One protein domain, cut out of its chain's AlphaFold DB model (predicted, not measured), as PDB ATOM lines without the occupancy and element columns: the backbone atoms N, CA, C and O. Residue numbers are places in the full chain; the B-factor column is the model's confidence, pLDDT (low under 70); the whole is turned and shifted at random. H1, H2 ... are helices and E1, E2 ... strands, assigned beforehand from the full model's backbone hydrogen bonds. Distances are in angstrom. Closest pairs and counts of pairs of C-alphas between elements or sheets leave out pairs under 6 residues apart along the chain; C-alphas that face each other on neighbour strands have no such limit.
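This is residues 16 to 133 of the 171 residues of the protein "GyrB_insert domain-containing protein" of Dehalococcoidia bacterium (UniProt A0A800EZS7). A strongly twisted wall of three antiparallel strands, E2, E3 and E4, forms one end, with H4 packed along one of its faces and the other face bare. From that covered side the long helix H1 and H6, partly side by side, reach away from the sheet; H2 is near the middle, between H4 and H6, and residues 18 to 24 stick out at the far end. The printed part has 118 residues with six named helices and four named strands, in the order E1 H1 H2 H3 H4 E2 E3 E4 H5 H6, and the sheet order is E2, E3, E4. The class is mixed, helices and strands; the whole is only just compact, close to loose, with a radius of gyration of the C-alphas of 15.8 A and spans of 49 by 34 by 22 A.

Begin at E2, residues 81 to 88, E3, residues 93 to 100, and E4, residues 107 to 111: they form a meander, each strand the antiparallel neighbour of the one before. In the hairpin E2 and E3, N 84 and O 97 are 2.9 A apart; in the hairpin E3 and E4, N 98 and O 109 are 2.9 A apart, both within hydrogen-bond range. H4, residues 66 to 76, is on one face at a height over the sheet of 8.4 A, making two layers; it runs along the strands, over E2 at 10 degrees on the local plane, and its closest C-alphas to E2 are those of Ala 73 and Val 83, 4.8 A. H2, residues 46 to 54, only just touches H4, with 3 pairs of C-alphas within 8 A, the closest Ile 48 and Leu 76 at 7.2 A. Farther out, H1, residues 19 to 42, touches H6, residues 119 to 130, with its residues 28 to 39 alone, opposite ways at a tilt of 36 degrees, only just steep; the closest C-alphas are Phe 32 and Ser 127, 5.0 A. H3, residues 59 to 62, touches H5, residues 113 to 117, the closest C-alphas being Gly 59 and Glu 117, 5.6 A. Every O i to N i+4 pair is within hydrogen-bond range in H2, H4, H5 and H6, and 19 of 20 are in H1; H3 is too short for such a pair.

Find C-alpha 81 at (2.916, 22.606, -34.080), where E2 begins; E2 spans 20.7 A and E3 22.8 A. H1 runs 35.6 A from C-alpha 19 at (27.626, -15.018, -42.062), just after E1, residues 16 to 18, which pairs with no named strand. H6 runs 16.4 A to C-alpha 130 at (20.448, -3.432, -30.586), and H4 15.0 A.

Look at Gly 19 and Thr 89 for the two C-alphas farthest apart, 50.7 A. The printed part has no cut and no long link. Its mean pLDDT is 92.2, and residue 133 alone is under 70.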
ATOM      1  N   GLU A  16      33.001  -4.776 -41.059       79.94
ATOM      2  CA  GLU A  16      32.502  -5.808 -41.966       79.94
ATOM      3  C   GLU A  16      31.737  -6.852 -41.154       79.94
ATOM      4  O   GLU A  16      32.258  -7.362 -40.165       79.94
ATOM      5  N   TRP A  17      30.516  -7.163 -41.581       81.19
ATOM      6  CA  TRP A  17      29.707  -8.245 -41.027       81.19
ATOM      7  C   TRP A  17      29.609  -9.364 -42.049       81.19
ATOM      8  O   TRP A  17      29.415  -9.114 -43.242       81.19
ATOM      9  N   THR A  18      29.709 -10.602 -41.576       83.94
ATOM     10  CA  THR A  18      29.635 -11.790 -42.432       83.94
ATOM     11  C   THR A  18      28.840 -12.899 -41.753       83.94
ATOM     12  O   THR A  18      28.741 -12.946 -40.525       83.94
ATOM     13  N   GLY A  19      28.268 -13.798 -42.557       85.06
ATOM     14  CA  GLY A  19      27.626 -15.018 -42.062       85.06
ATOM     15  C   GLY A  19      26.535 -14.749 -41.018       85.06
ATOM     16  O   GLY A  19      25.646 -13.927 -41.232       85.06
ATOM     17  N   SER A  20      26.604 -15.435 -39.875       85.12
ATOM     18  CA  SER A  20      25.588 -15.355 -38.812       85.12
ATOM     19  C   SER A  20      25.503 -13.988 -38.125       85.12
ATOM     20  O   SER A  20      24.431 -13.610 -37.645       85.12
ATOM     21  N   GLU A  21      26.600 -13.229 -38.076       84.81
ATOM     22  CA  GLU A  21      26.599 -11.875 -37.513       84.81
ATOM     23  C   GLU A  21      25.789 -10.925 -38.401       84.81
ATOM     24  O   GLU A  21      24.980 -10.141 -37.904       84.81
ATOM     25  N   LEU A  22      25.937 -11.062 -39.724       85.06
ATOM     26  CA  LEU A  22      25.131 -10.318 -40.685       85.06
ATOM     27  C   LEU A  22      23.653 -10.708 -40.585       85.06
ATOM     28  O   LEU A  22      22.793  -9.835 -40.536       85.06
ATOM     29  N   GLU A  23      23.347 -12.003 -40.516       87.50
ATOM     30  CA  GLU A  23      21.965 -12.474 -40.375       87.50
ATOM     31  C   GLU A  23      21.303 -11.916 -39.105       87.50
ATOM     32  O   GLU A  23      20.174 -11.420 -39.144       87.50
ATOM     33  N   THR A  24      22.030 -11.924 -37.985       90.06
ATOM     34  CA  THR A  24      21.555 -11.365 -36.714       90.06
ATOM     35  C   THR A  24      21.274  -9.871 -36.841       90.06
ATOM     36  O   THR A  24      20.199  -9.414 -36.446       90.06
ATOM     37  N   LEU A  25      22.197  -9.120 -37.447       87.00
ATOM     38  CA  LEU A  25      22.029  -7.689 -37.675       87.00
ATOM     39  C   LEU A  25      20.824  -7.391 -38.577       87.00
ATOM     40  O   LEU A  25      20.019  -6.511 -38.272       87.00
ATOM     41  N   LEU A  26      20.652  -8.138 -39.669       87.56
ATOM     42  CA  LEU A  26      19.512  -7.962 -40.571       87.56
ATOM     43  C   LEU A  26      18.187  -8.222 -39.849       87.56
ATOM     44  O   LEU A  26      17.249  -7.435 -39.993       87.56
ATOM     45  N   HIS A  27      18.109  -9.262 -39.019       90.81
ATOM     46  CA  HIS A  27      16.927  -9.510 -38.194       90.81
ATOM     47  C   HIS A  27      16.651  -8.367 -37.208       90.81
ATOM     48  O   HIS A  27      15.492  -7.976 -37.044       90.81
ATOM     49  N   GLN A  28      17.688  -7.792 -36.592       91.25
ATOM     50  CA  GLN A  28      17.553  -6.637 -35.697       91.25
ATOM     51  C   GLN A  28      17.052  -5.392 -36.441       91.25
ATOM     52  O   GLN A  28      16.118  -4.738 -35.975       91.25
ATOM     53  N   LEU A  29      17.597  -5.102 -37.627       89.88
ATOM     54  CA  LEU A  29      17.170  -3.975 -38.462       89.88
ATOM     55  C   LEU A  29      15.724  -4.133 -38.944       89.88
ATOM     56  O   LEU A  29      14.940  -3.184 -38.882       89.88
ATOM     57  N   VAL A  30      15.337  -5.335 -39.380       90.81
ATOM     58  CA  VAL A  30      13.950  -5.635 -39.771       90.81
ATOM     59  C   VAL A  30      13.008  -5.485 -38.575       90.81
ATOM     60  O   VAL A  30      11.927  -4.906 -38.712       90.81
ATOM     61  N   ALA A  31      13.404  -5.964 -37.392       91.88
ATOM     62  CA  ALA A  31      12.622  -5.790 -36.173       91.88
ATOM     63  C   ALA A  31      12.444  -4.305 -35.825       91.88
ATOM     64  O   ALA A  31      11.315  -3.885 -35.569       91.88
ATOM     65  N   PHE A  32      13.516  -3.511 -35.890       92.00
ATOM     66  CA  PHE A  32      13.471  -2.067 -35.659       92.00
ATOM     67  C   PHE A  32      12.504  -1.364 -36.613       92.00
ATOM     68  O   PHE A  32      11.590  -0.672 -36.163       92.00
ATOM     69  N   GLN A  33      12.623  -1.605 -37.924       90.94
ATOM     70  CA  GLN A  33      11.716  -1.019 -38.920       90.94
ATOM     71  C   GLN A  33      10.255  -1.405 -38.662       90.94
ATOM     72  O   GLN A  33       9.359  -0.560 -38.728       90.94
ATOM     73  N   ARG A  34      10.004  -2.673 -38.316       94.31
ATOM     74  CA  ARG A  34       8.661  -3.165 -37.996       94.31
ATOM     75  C   ARG A  34       8.077  -2.456 -36.777       94.31
ATOM     76  O   ARG A  34       6.938  -1.997 -36.840       94.31
ATOM     77  N   TYR A  35       8.819  -2.380 -35.672       94.62
ATOM     78  CA  TYR A  35       8.327  -1.731 -34.455       94.62
ATOM     79  C   TYR A  35       8.157  -0.226 -34.642       94.62
ATOM     80  O   TYR A  35       7.151   0.314 -34.191       94.62
ATOM     81  N   ARG A  36       9.050   0.428 -35.394       93.38
ATOM     82  CA  ARG A  36       8.919   1.847 -35.733       93.38
ATOM     83  C   ARG A  36       7.618   2.110 -36.486       93.38
ATOM     84  O   ARG A  36       6.829   2.941 -36.054       93.38
ATOM     85  N   ALA A  37       7.326   1.325 -37.524       91.56
ATOM     86  CA  ALA A  37       6.077   1.450 -38.274       91.56
ATOM     87  C   ALA A  37       4.826   1.187 -37.411       91.56
ATOM     88  O   ALA A  37       3.789   1.821 -37.606       91.56
ATOM     89  N   ILE A  38       4.896   0.253 -36.454       93.50
ATOM     90  CA  ILE A  38       3.792  -0.019 -35.520       93.50
ATOM     91  C   ILE A  38       3.552   1.180 -34.599       93.50
ATOM     92  O   ILE A  38       2.400   1.605 -34.457       93.50
ATOM     93  N   VAL A  39       4.621   1.708 -33.999       94.06
ATOM     94  CA  VAL A  39       4.572   2.837 -33.068       94.06
ATOM     95  C   VAL A  39       4.095   4.096 -33.786       94.06
ATOM     96  O   VAL A  39       3.136   4.705 -33.339       94.06
ATOM     97  N   GLU A  40       4.661   4.447 -34.940       90.25
ATOM     98  CA  GLU A  40       4.307   5.674 -35.674       90.25
ATOM     99  C   GLU A  40       2.883   5.654 -36.246       90.25
ATOM    100  O   GLU A  40       2.246   6.695 -36.382       90.25
ATOM    101  N   ARG A  41       2.332   4.473 -36.558       89.69
ATOM    102  CA  ARG A  41       0.953   4.369 -37.060       89.69
ATOM    103  C   ARG A  41      -0.088   4.780 -36.015       89.69
ATOM    104  O   ARG A  41      -1.189   5.185 -36.386       89.69
ATOM    105  N   ARG A  42       0.202   4.580 -34.728       80.00
ATOM    106  CA  ARG A  42      -0.762   4.762 -33.624       80.00
ATOM    107  C   ARG A  42      -0.321   5.785 -32.579       80.00
ATOM    108  O   ARG A  42      -1.156   6.233 -31.801       80.00
ATOM    109  N   GLY A  43       0.961   6.108 -32.553       83.12
ATOM    110  CA  GLY A  43       1.606   6.963 -31.575       83.12
ATOM    111  C   GLY A  43       1.871   8.377 -32.099       83.12
ATOM    112  O   GLY A  43       1.227   8.822 -33.053       83.12
ATOM    113  N   PRO A  44       2.796   9.100 -31.447       88.62
ATOM    114  CA  PRO A  44       3.159  10.456 -31.828       88.62
ATOM    115  C   PRO A  44       3.943  10.495 -33.148       88.62
ATOM    116  O   PRO A  44       4.297   9.466 -33.724       88.62
ATOM    117  N   GLY A  45       4.205  11.713 -33.632       88.00
ATOM    118  CA  GLY A  45       4.960  11.941 -34.866       88.00
ATOM    119  C   GLY A  45       6.353  11.300 -34.840       88.00
ATOM    120  O   GLY A  45       6.954  11.138 -33.777       88.00
ATOM    121  N   SER A  46       6.860  10.944 -36.025       91.12
ATOM    122  CA  SER A  46       8.136  10.227 -36.197       91.12
ATOM    123  C   SER A  46       9.320  10.939 -35.539       91.12
ATOM    124  O   SER A  46      10.189  10.298 -34.959       91.12
ATOM    125  N   ASP A  47       9.336  12.267 -35.578       92.25
ATOM    126  CA  ASP A  47      10.364  13.095 -34.956       92.25
ATOM    127  C   ASP A  47      10.320  13.053 -33.422       92.25
ATOM    128  O   ASP A  47      11.366  12.965 -32.787       92.25
ATOM    129  N   ILE A  48       9.128  13.021 -32.824       93.50
ATOM    130  CA  ILE A  48       8.961  12.832 -31.375       93.50
ATOM    131  C   ILE A  48       9.478  11.453 -30.965       93.50
ATOM    132  O   ILE A  48      10.263  11.340 -30.027       93.50
ATOM    133  N   VAL A  49       9.073  10.406 -31.692       94.69
ATOM    134  CA  VAL A  49       9.549   9.036 -31.448       94.69
ATOM    135  C   VAL A  49      11.071   8.973 -31.569       94.69
ATOM    136  O   VAL A  49      11.728   8.424 -30.692       94.69
ATOM    137  N   GLN A  50      11.639   9.574 -32.616       93.25
ATOM    138  CA  GLN A  50      13.083   9.611 -32.836       93.25
ATOM    139  C   GLN A  50      13.820  10.273 -31.668       93.25
ATOM    140  O   GLN A  50      14.811   9.726 -31.193       93.25
ATOM    141  N   GLN A  51      13.341  11.417 -31.179       94.44
ATOM    142  CA  GLN A  51      13.985  12.107 -30.063       94.44
ATOM    143  C   GLN A  51      13.914  11.313 -28.755       94.44
ATOM    144  O   GLN A  51      14.905  11.238 -28.032       94.44
ATOM    145  N   LEU A  52      12.787  10.651 -28.478       94.94
ATOM    146  CA  LEU A  52      12.670   9.760 -27.321       94.94
ATOM    147  C   LEU A  52      13.672   8.596 -27.391       94.94
ATOM    148  O   LEU A  52      14.289   8.253 -26.382       94.94
ATOM    149  N   LEU A  53      13.896   8.029 -28.581       94.50
ATOM    150  CA  LEU A  53      14.908   6.988 -28.784       94.50
ATOM    151  C   LEU A  53      16.332   7.515 -28.572       94.50
ATOM    152  O   LEU A  53      17.111   6.881 -27.862       94.50
ATOM    153  N   VAL A  54      16.663   8.678 -29.142       93.00
ATOM    154  CA  VAL A  54      17.986   9.314 -28.999       93.00
ATOM    155  C   VAL A  54      18.306   9.603 -27.533       93.00
ATOM    156  O   VAL A  54      19.413   9.316 -27.079       93.00
ATOM    157  N   GLN A  55      17.333  10.099 -26.769       92.75
ATOM    158  CA  GLN A  55      17.507  10.363 -25.340       92.75
ATOM    159  C   GLN A  55      17.383   9.109 -24.460       92.75
ATOM    160  O   GLN A  55      17.476   9.209 -23.239       92.75
ATOM    161  N   ASN A  56      17.203   7.922 -25.055       94.19
ATOM    162  CA  ASN A  56      16.991   6.665 -24.336       94.19
ATOM    163  C   ASN A  56      15.847   6.750 -23.308       94.19
ATOM    164  O   ASN A  56      15.963   6.203 -22.211       94.19
ATOM    165  N   ALA A  57      14.747   7.418 -23.665       95.19
ATOM    166  CA  ALA A  57      13.599   7.606 -22.789       95.19
ATOM    167  C   ALA A  57      12.998   6.251 -22.391       95.19
ATOM    168  O   ALA A  57      12.363   5.582 -23.210       95.19
ATOM    169  N   ASP A  58      13.229   5.843 -21.142       94.12
ATOM    170  CA  ASP A  58      12.912   4.512 -20.623       94.12
ATOM    171  C   ASP A  58      12.133   4.629 -19.308       94.12
ATOM    172  O   ASP A  58      12.674   4.989 -18.258       94.12
ATOM    173  N   GLY A  59      10.832   4.353 -19.395       92.50
ATOM    174  CA  GLY A  59       9.911   4.371 -18.264       92.50
ATOM    175  C   GLY A  59       9.800   5.723 -17.552       92.50
ATOM    176  O   GLY A  59      10.185   6.779 -18.057       92.50
ATOM    177  N   LYS A  60       9.253   5.679 -16.333       93.62
ATOM    178  CA  LYS A  60       8.948   6.863 -15.518       93.62
ATOM    179  C   LYS A  60      10.146   7.768 -15.214       93.62
ATOM    180  O   LYS A  60       9.960   8.975 -15.100       93.62
ATOM    181  N   ALA A  61      11.354   7.221 -15.075       93.12
ATOM    182  CA  ALA A  61      12.529   8.004 -14.680       93.12
ATOM    183  C   ALA A  61      12.828   9.150 -15.661       93.12
ATOM    184  O   ALA A  61      13.195  10.236 -15.226       93.12
ATOM    185  N   PHE A  62      12.600   8.932 -16.960       94.19
ATOM    186  CA  PHE A  62      12.770   9.965 -17.983       94.19
ATOM    187  C   PHE A  62      11.772  11.125 -17.839       94.19
ATOM    188  O   PHE A  62      12.099  12.261 -18.151       94.19
ATOM    189  N   PHE A  63      10.567  10.847 -17.340       96.56
ATOM    190  CA  PHE A  63       9.477  11.816 -17.192       96.56
ATOM    191  C   PHE A  63       9.407  12.434 -15.788       96.56
ATOM    192  O   PHE A  63       8.461  13.153 -15.477       96.56
ATOM    193  N   ALA A  64      10.366  12.128 -14.910       95.62
ATOM    194  CA  ALA A  64      10.397  12.655 -13.547       95.62
ATOM    195  C   ALA A  64      10.952  14.087 -13.475       95.62
ATOM    196  O   ALA A  64      10.576  14.830 -12.573       95.62
ATOM    197  N   ASP A  65      11.832  14.453 -14.406       93.00
ATOM    198  CA  ASP A  65      12.460  15.771 -14.501       93.00
ATOM    199  C   ASP A  65      11.849  16.544 -15.683       93.00
ATOM    200  O   ASP A  65      11.852  16.019 -16.802       93.00
ATOM    201  N   PRO A  66      11.292  17.750 -15.481       95.50
ATOM    202  CA  PRO A  66      10.749  18.540 -16.577       95.50
ATOM    203  C   PRO A  66      11.834  19.111 -17.501       95.50
ATOM    204  O   PRO A  66      11.538  19.336 -18.673       95.50
ATOM    205  N   ASP A  67      13.075  19.309 -17.045       94.31
ATOM    206  CA  ASP A  67      14.091  20.052 -17.805       94.31
ATOM    207  C   ASP A  67      14.437  19.397 -19.166       94.31
ATOM    208  O   ASP A  67      14.416  20.090 -20.195       94.31
ATOM    209  N   PRO A  68      14.692  18.071 -19.256       91.62
ATOM    210  CA  PRO A  68      14.914  17.402 -20.542       91.62
ATOM    211  C   PRO A  68      13.683  17.454 -21.454       91.62
ATOM    212  O   PRO A  68      13.812  17.585 -22.676       91.62
ATOM    213  N   LEU A  69      12.482  17.385 -20.872       96.00
ATOM    214  CA  LEU A  69      11.226  17.465 -21.613       96.00
ATOM    215  C   LEU A  69      10.981  18.871 -22.157       96.00
ATOM    216  O   LEU A  69      10.486  19.009 -23.273       96.00
ATOM    217  N   GLU A  70      11.342  19.914 -21.413       97.12
ATOM    218  CA  GLU A  70      11.238  21.299 -21.866       97.12
ATOM    219  C   GLU A  70      12.216  21.594 -23.003       97.12
ATOM    220  O   GLU A  70      11.862  22.283 -23.963       97.12
ATOM    221  N   ALA A  71      13.436  21.050 -22.930       95.00
ATOM    222  CA  ALA A  71      14.383  21.109 -24.037       95.00
ATOM    223  C   ALA A  71      13.809  20.441 -25.291       95.00
ATOM    224  O   ALA A  71      13.750  21.061 -26.353       95.00
ATOM    225  N   LEU A  72      13.276  19.228 -25.137       95.00
ATOM    226  CA  LEU A  72      12.645  18.490 -26.221       95.00
ATOM    227  C   LEU A  72      11.421  19.222 -26.803       95.00
ATOM    228  O   LEU A  72      11.249  19.294 -28.020       95.00
ATOM    229  N   ALA A  73      10.581  19.805 -25.949       96.94
ATOM    230  CA  ALA A  73       9.417  20.581 -26.359       96.94
ATOM    231  C   ALA A  73       9.809  21.814 -27.186       96.94
ATOM    232  O   ALA A  73       9.163  22.127 -28.191       96.94
ATOM    233  N   ARG A  74      10.896  22.490 -26.803       97.00
ATOM    234  CA  ARG A  74      11.440  23.629 -27.549       97.00
ATOM    235  C   ARG A  74      11.921  23.211 -28.936       97.00
ATOM    236  O   ARG A  74      11.531  23.846 -29.911       97.00
ATOM    237  N   ASP A  75      12.690  22.129 -29.019       95.94
ATOM    238  CA  ASP A  75      13.279  21.647 -30.275       95.94
ATOM    239  C   ASP A  75      12.221  21.104 -31.249       95.94
ATOM    240  O   ASP A  75      12.339  21.256 -32.464       95.94
ATOM    241  N   LEU A  76      11.150  20.500 -30.725       95.12
ATOM    242  CA  LEU A  76      10.046  19.963 -31.525       95.12
ATOM    243  C   LEU A  76       8.972  21.002 -31.874       95.12
ATOM    244  O   LEU A  76       8.084  20.716 -32.690       95.12
ATOM    245  N   THR A  77       8.996  22.190 -31.274       95.50
ATOM    246  CA  THR A  77       8.040  23.248 -31.608       95.50
ATOM    247  C   THR A  77       8.368  23.843 -32.977       95.50
ATOM    248  O   THR A  77       9.506  24.170 -33.293       95.50
ATOM    249  N   THR A  78       7.345  23.999 -33.815       94.12
ATOM    250  CA  THR A  78       7.453  24.574 -35.162       94.12
ATOM    251  C   THR A  78       6.357  25.615 -35.386       94.12
ATOM    252  O   THR A  78       5.471  25.797 -34.552       94.12
ATOM    253  N   ALA A  79       6.355  26.276 -36.547       92.62
ATOM    254  CA  ALA A  79       5.332  27.267 -36.889       92.62
ATOM    255  C   ALA A  79       3.888  26.717 -36.887       92.62
ATOM    256  O   ALA A  79       2.948  27.481 -36.679       92.62
ATOM    257  N   LEU A  80       3.697  25.413 -37.128       92.50
ATOM    258  CA  LEU A  80       2.372  24.776 -37.222       92.50
ATOM    259  C   LEU A  80       2.083  23.782 -36.090       92.50
ATOM    260  O   LEU A  80       0.988  23.219 -36.047       92.50
ATOM    261  N   ARG A  81       3.035  23.563 -35.181       93.44
ATOM    262  CA  ARG A  81       2.916  22.606 -34.080       93.44
ATOM    263  C   ARG A  81       3.547  23.175 -32.820       93.44
ATOM    264  O   ARG A  81       4.745  23.436 -32.820       93.44
ATOM    265  N   SER A  82       2.774  23.296 -31.748       95.69
ATOM    266  CA  SER A  82       3.300  23.629 -30.422       95.69
ATOM    267  C   SER A  82       3.489  22.367 -29.596       95.69
ATOM    268  O   SER A  82       2.603  21.510 -29.560       95.69
ATOM    269  N   VAL A  83       4.630  22.268 -28.919       97.44
ATOM    270  CA  VAL A  83       4.905  21.223 -27.934       97.44
ATOM    271  C   VAL A  83       5.182  21.898 -26.595       97.44
ATOM    272  O   VAL A  83       5.935  22.865 -26.535       97.44
ATOM    273  N   SER A  84       4.555  21.417 -25.528       97.88
ATOM    274  CA  SER A  84       4.733  21.937 -24.170       97.88
ATOM    275  C   SER A  84       4.805  20.802 -23.160       97.88
ATOM    276  O   SER A  84       4.320  19.704 -23.424       97.88
ATOM    277  N   VAL A  85       5.379  21.074 -21.993       98.25
ATOM    278  CA  VAL A  85       5.379  20.141 -20.864       98.25
ATOM    279  C   VAL A  85       4.177  20.437 -19.977       98.25
ATOM    280  O   VAL A  85       3.855  21.600 -19.740       98.25
ATOM    281  N   ASP A  86       3.504  19.391 -19.514       98.06
ATOM    282  CA  ASP A  86       2.427  19.477 -18.525       98.06
ATOM    283  C   ASP A  86       2.670  18.453 -17.408       98.06
ATOM    284  O   ASP A  86       3.524  17.567 -17.530       98.06
ATOM    285  N   VAL A  87       1.940  18.586 -16.304       97.25
ATOM    286  CA  VAL A  87       2.012  17.655 -15.177       97.25
ATOM    287  C   VAL A  87       1.048  16.498 -15.410       97.25
ATOM    288  O   VAL A  87      -0.161  16.680 -15.544       97.25
ATOM    289  N   ASP A  88       1.589  15.288 -15.388       96.62
ATOM    290  CA  ASP A  88       0.821  14.057 -15.295       96.62
ATOM    291  C   ASP A  88       0.521  13.767 -13.820       96.62
ATOM    292  O   ASP A  88       1.323  13.171 -13.088       96.62
ATOM    293  N   THR A  89      -0.638  14.232 -13.355       94.19
ATOM    294  CA  THR A  89      -1.055  14.052 -11.959       94.19
ATOM    295  C   THR A  89      -1.331  12.594 -11.606       94.19
ATOM    296  O   THR A  89      -1.183  12.219 -10.446       94.19
ATOM    297  N   GLU A  90      -1.734  11.771 -12.579       93.69
ATOM    298  CA  GLU A  90      -2.022  10.350 -12.361       93.69
ATOM    299  C   GLU A  90      -0.734   9.590 -12.045       93.69
ATOM    300  O   GLU A  90      -0.660   8.829 -11.077       93.69
ATOM    301  N   HIS A  91       0.321   9.883 -12.800       93.94
ATOM    302  CA  HIS A  91       1.594   9.193 -12.657       93.94
ATOM    303  C   HIS A  91       2.595   9.918 -11.752       93.94
ATOM    304  O   HIS A  91       3.674   9.371 -11.502       93.94
ATOM    305  N   ASN A  92       2.260  11.095 -11.210       95.00
ATOM    306  CA  ASN A  92       3.186  11.981 -10.489       95.00
ATOM    307  C   ASN A  92       4.480  12.187 -11.290       95.00
ATOM    308  O   ASN A  92       5.570  11.813 -10.842       95.00
ATOM    309  N   ALA A  93       4.317  12.673 -12.516       96.50
ATOM    310  CA  ALA A  93       5.380  12.868 -13.489       96.50
ATOM    311  C   ALA A  93       5.033  14.024 -14.437       96.50
ATOM    312  O   ALA A  93       4.065  14.752 -14.220       96.50
ATOM    313  N   HIS A  94       5.816  14.180 -15.494       98.00
ATOM    314  CA  HIS A  94       5.574  15.121 -16.576       98.00
ATOM    315  C   HIS A  94       5.155  14.386 -17.850       98.00
ATOM    316  O   HIS A  94       5.391  13.189 -18.006       98.00
ATOM    317  N   LEU A  95       4.531  15.101 -18.780       97.75
ATOM    318  CA  LEU A  95       4.220  14.599 -20.116       97.75
ATOM    319  C   LEU A  95       4.400  15.705 -21.154       97.75
ATOM    320  O   LEU A  95       4.358  16.893 -20.832       97.75
ATOM    321  N   LEU A  96       4.578  15.316 -22.415       97.62
ATOM    322  CA  LEU A  96       4.525  16.245 -23.535       97.62
ATOM    323  C   LEU A  96       3.085  16.378 -24.017       97.62
ATOM    324  O   LEU A  96       2.419  15.391 -24.328       97.62
ATOM    325  N   VAL A  97       2.633  17.612 -24.152       97.25
ATOM    326  CA  VAL A  97       1.415  17.980 -24.859       97.25
ATOM    327  C   VAL A  97       1.813  18.487 -26.232       97.25
ATOM    328  O   VAL A  97       2.590  19.428 -26.356       97.25
ATOM    329  N   VAL A  98       1.255  17.885 -27.272       95.81
ATOM    330  CA  VAL A  98       1.513  18.267 -28.658       95.81
ATOM    331  C   VAL A  98       0.204  18.727 -29.276       95.81
ATOM    332  O   VAL A  98      -0.764  17.967 -29.333       95.81
ATOM    333  N   GLU A  99       0.186  19.958 -29.772       94.88
ATOM    334  CA  GLU A  99      -0.915  20.500 -30.562       94.88
ATOM    335  C   GLU A  99      -0.430  20.771 -31.983       94.88
ATOM    336  O   GLU A  99       0.369  21.675 -32.224       94.88
ATOM    337  N   ASP A 100      -0.912  19.976 -32.932       91.81
ATOM    338  CA  ASP A 100      -0.517  20.037 -34.337       91.81
ATOM    339  C   ASP A 100      -1.662  20.595 -35.190       91.81
ATOM    340  O   ASP A 100      -2.798  20.134 -35.093       91.81
ATOM    341  N   ARG A 101      -1.375  21.601 -36.020       91.00
ATOM    342  CA  ARG A 101      -2.344  22.269 -36.906       91.00
ATOM    343  C   ARG A 101      -2.039  22.068 -38.393       91.00
ATOM    344  O   ARG A 101      -2.707  22.660 -39.238       91.00
ATOM    345  N   SER A 102      -1.061  21.230 -38.732       83.38
ATOM    346  CA  SER A 102      -0.621  20.986 -40.113       83.38
ATOM    347  C   SER A 102      -1.712  20.399 -41.022       83.38
ATOM    348  O   SER A 102      -1.713  20.652 -42.224       83.38
ATOM    349  N   GLY A 103      -2.678  19.668 -40.458       77.31
ATOM    350  CA  GLY A 103      -3.791  19.048 -41.190       77.31
ATOM    351  C   GLY A 103      -5.014  19.946 -41.426       77.31
ATOM    352  O   GLY A 103      -6.069  19.435 -41.792       77.31
ATOM    353  N   GLY A 104      -4.923  21.253 -41.156       81.00
ATOM    354  CA  GLY A 104      -6.042  22.203 -41.273       81.00
ATOM    355  C   GLY A 104      -6.977  22.252 -40.056       81.00
ATOM    356  O   GLY A 104      -7.710  23.224 -39.892       81.00
ATOM    357  N   PHE A 105      -6.898  21.264 -39.160       82.25
ATOM    358  CA  PHE A 105      -7.548  21.261 -37.848       82.25
ATOM    359  C   PHE A 105      -6.516  21.001 -36.752       82.25
ATOM    360  O   PHE A 105      -5.550  20.271 -36.970       82.25
ATOM    361  N   ALA A 106      -6.733  21.586 -35.571       85.06
ATOM    362  CA  ALA A 106      -5.882  21.342 -34.415       85.06
ATOM    363  C   ALA A 106      -6.121  19.927 -33.867       85.06
ATOM    364  O   ALA A 106      -7.229  19.592 -33.446       85.06
ATOM    365  N   ARG A 107      -5.070  19.109 -33.849       90.56
ATOM    366  CA  ARG A 107      -5.031  17.800 -33.201       90.56
ATOM    367  C   ARG A 107      -4.173  17.905 -31.950       90.56
ATOM    368  O   ARG A 107      -2.979  18.177 -32.041       90.56
ATOM    369  N   ARG A 108      -4.781  17.653 -30.791       92.88
ATOM    370  CA  ARG A 108      -4.074  17.537 -29.513       92.88
ATOM    371  C   ARG A 108      -3.771  16.070 -29.215       92.88
ATOM    372  O   ARG A 108      -4.642  15.218 -29.384       92.88
ATOM    373  N   GLN A 109      -2.554  15.784 -28.773       93.12
ATOM    374  CA  GLN A 109      -2.116  14.468 -28.306       93.12
ATOM    375  C   GLN A 109      -1.171  14.629 -27.111       93.12
ATOM    376  O   GLN A 109      -0.489  15.647 -26.995       93.12
ATOM    377  N   THR A 110      -1.121  13.627 -26.241       95.25
ATOM    378  CA  THR A 110      -0.199  13.574 -25.103       95.25
ATOM    379  C   THR A 110       0.794  12.433 -25.282       95.25
ATOM    380  O   THR A 110       0.470  11.391 -25.852       95.25
ATOM    381  N   VAL A 111       2.024  12.640 -24.818       96.25
ATOM    382  CA  VAL A 111       3.086  11.631 -24.803       96.25
ATOM    383  C   VAL A 111       3.681  11.616 -23.405       96.25
ATOM    384  O   VAL A 111       4.402  12.533 -23.021       96.25
ATOM    385  N   GLY A 112       3.330  10.592 -22.638       95.50
ATOM    386  CA  GLY A 112       3.748  10.427 -21.251       95.50
ATOM    387  C   GLY A 112       4.201   9.003 -20.962       95.50
ATOM    388  O   GLY A 112       4.520   8.233 -21.873       95.50
ATOM    389  N   ILE A 113       4.192   8.647 -19.680       95.94
ATOM    390  CA  ILE A 113       4.714   7.371 -19.179       95.94
ATOM    391  C   ILE A 113       4.025   6.173 -19.830       95.94
ATOM    392  O   ILE A 113       4.709   5.259 -20.283       95.94
ATOM    393  N   GLU A 114       2.699   6.203 -19.970       94.19
ATOM    394  CA  GLU A 114       1.944   5.101 -20.583       94.19
ATOM    395  C   GLU A 114       2.453   4.735 -21.982       94.19
ATOM    396  O   GLU A 114       2.514   3.561 -22.355       94.19
ATOM    397  N   PHE A 115       2.861   5.740 -22.764       95.50
ATOM    398  CA  PHE A 115       3.398   5.513 -24.097       95.50
ATOM    399  C   PHE A 115       4.741   4.786 -24.033       95.50
ATOM    400  O   PHE A 115       4.920   3.784 -24.730       95.50
ATOM    401  N   VAL A 116       5.670   5.243 -23.186       95.25
ATOM    402  CA  VAL A 116       6.996   4.611 -23.078       95.25
ATOM    403  C   VAL A 116       6.969   3.270 -22.345       95.25
ATOM    404  O   VAL A 116       7.845   2.431 -22.546       95.25
ATOM    405  N   GLU A 117       5.945   3.019 -21.533       95.50
ATOM    406  CA  GLU A 117       5.725   1.729 -20.878       95.50
ATOM    407  C   GLU A 117       4.945   0.733 -21.746       95.50
ATOM    408  O   GLU A 117       4.854  -0.451 -21.399       95.50
ATOM    409  N   SER A 118       4.433   1.163 -22.904       95.88
ATOM    410  CA  SER A 118       3.792   0.262 -23.860       95.88
ATOM    411  C   SER A 118       4.749  -0.835 -24.340       95.88
ATOM    412  O   SER A 118       5.968  -0.652 -24.458       95.88
ATOM    413  N   ALA A 119       4.198  -2.013 -24.641       95.50
ATOM    414  CA  ALA A 119       4.990  -3.133 -25.138       95.50
ATOM    415  C   ALA A 119       5.648  -2.799 -26.486       95.50
ATOM    416  O   ALA A 119       6.792  -3.181 -26.733       95.50
ATOM    417  N   GLU A 120       4.940  -2.061 -27.338       95.12
ATOM    418  CA  GLU A 120       5.396  -1.627 -28.651       95.12
ATOM    419  C   GLU A 120       6.580  -0.666 -28.554       95.12
ATOM    420  O   GLU A 120       7.585  -0.883 -29.233       95.12
ATOM    421  N   TYR A 121       6.497   0.357 -27.698       96.56
ATOM    422  CA  TYR A 121       7.603   1.293 -27.522       96.56
ATOM    423  C   TYR A 121       8.816   0.614 -26.881       96.56
ATOM    424  O   TYR A 121       9.930   0.778 -27.371       96.56
ATOM    425  N   ARG A 122       8.631  -0.215 -25.843       96.94
ATOM    426  CA  ARG A 122       9.762  -0.933 -25.230       96.94
ATOM    427  C   ARG A 122      10.457  -1.871 -26.215       96.94
ATOM    428  O   ARG A 122      11.684  -1.955 -26.219       96.94
ATOM    429  N   ALA A 123       9.697  -2.547 -27.078       96.12
ATOM    430  CA  ALA A 123      10.268  -3.368 -28.140       96.12
ATOM    431  C   ALA A 123      11.023  -2.518 -29.179       96.12
ATOM    432  O   ALA A 123      12.110  -2.908 -29.610       96.12
ATOM    433  N   LEU A 124      10.490  -1.341 -29.531       96.00
ATOM    434  CA  LEU A 124      11.176  -0.381 -30.392       96.00
ATOM    435  C   LEU A 124      12.500   0.080 -29.768       96.00
ATOM    436  O   LEU A 124      13.537  -0.047 -30.413       96.00
ATOM    437  N   LEU A 125      12.493   0.527 -28.513       96.31
ATOM    438  CA  LEU A 125      13.688   0.985 -27.803       96.31
ATOM    439  C   LEU A 125      14.746  -0.121 -27.681       96.31
ATOM    440  O   LEU A 125      15.926   0.124 -27.923       96.31
ATOM    441  N   ALA A 126      14.337  -1.356 -27.384       95.56
ATOM    442  CA  ALA A 126      15.247  -2.500 -27.363       95.56
ATOM    443  C   ALA A 126      15.878  -2.763 -28.742       95.56
ATOM    444  O   ALA A 126      17.086  -2.978 -28.837       95.56
ATOM    445  N   SER A 127      15.087  -2.703 -29.819       93.62
ATOM    446  CA  SER A 127      15.598  -2.871 -31.187       93.62
ATOM    447  C   SER A 127      16.486  -1.708 -31.649       93.62
ATOM    448  O   SER A 127      17.447  -1.924 -32.382       93.62
ATOM    449  N   TYR A 128      16.218  -0.491 -31.172       93.12
ATOM    450  CA  TYR A 128      17.056   0.680 -31.410       93.12
ATOM    451  C   TYR A 128      18.424   0.508 -30.744       93.12
ATOM    452  O   TYR A 128      19.445   0.578 -31.415       93.12
ATOM    453  N   ARG A 129      18.451   0.139 -29.457       93.38
ATOM    454  CA  ARG A 129      19.694  -0.157 -28.721       93.38
ATOM    455  C   ARG A 129      20.488  -1.307 -29.350       93.38
ATOM    456  O   ARG A 129      21.711  -1.280 -29.355       93.38
ATOM    457  N   ALA A 130      19.804  -2.309 -29.902       89.00
ATOM    458  CA  ALA A 130      20.448  -3.432 -30.586       89.00
ATOM    459  C   ALA A 130      21.068  -3.056 -31.942       89.00
ATOM    460  O   ALA A 130      21.968  -3.751 -32.405       89.00
ATOM    461  N   THR A 131      20.592  -1.981 -32.572       84.62
ATOM    462  CA  THR A 131      21.114  -1.464 -33.846       84.62
ATOM    463  C   THR A 131      22.040  -0.259 -33.645       84.62
ATOM    464  O   THR A 131      22.493   0.341 -34.617       84.62
ATOM    465  N   ASP A 132      22.364   0.086 -32.395       75.81
ATOM    466  CA  ASP A 132      23.224   1.220 -32.080       75.81
ATOM    467  C   ASP A 132      24.624   1.062 -32.710       75.81
ATOM    468  O   ASP A 132      25.218  -0.020 -32.740       75.81
ATOM    469  N   GLY A 133      25.138   2.153 -33.282       68.62
ATOM    470  CA  GLY A 133      26.384   2.172 -34.061       68.62
ATOM    471  C   GLY A 133      26.273   1.693 -35.518       68.62
ATOM    472  O   GLY A 133      27.272   1.694 -36.245       68.62
TER     473      GLY A 133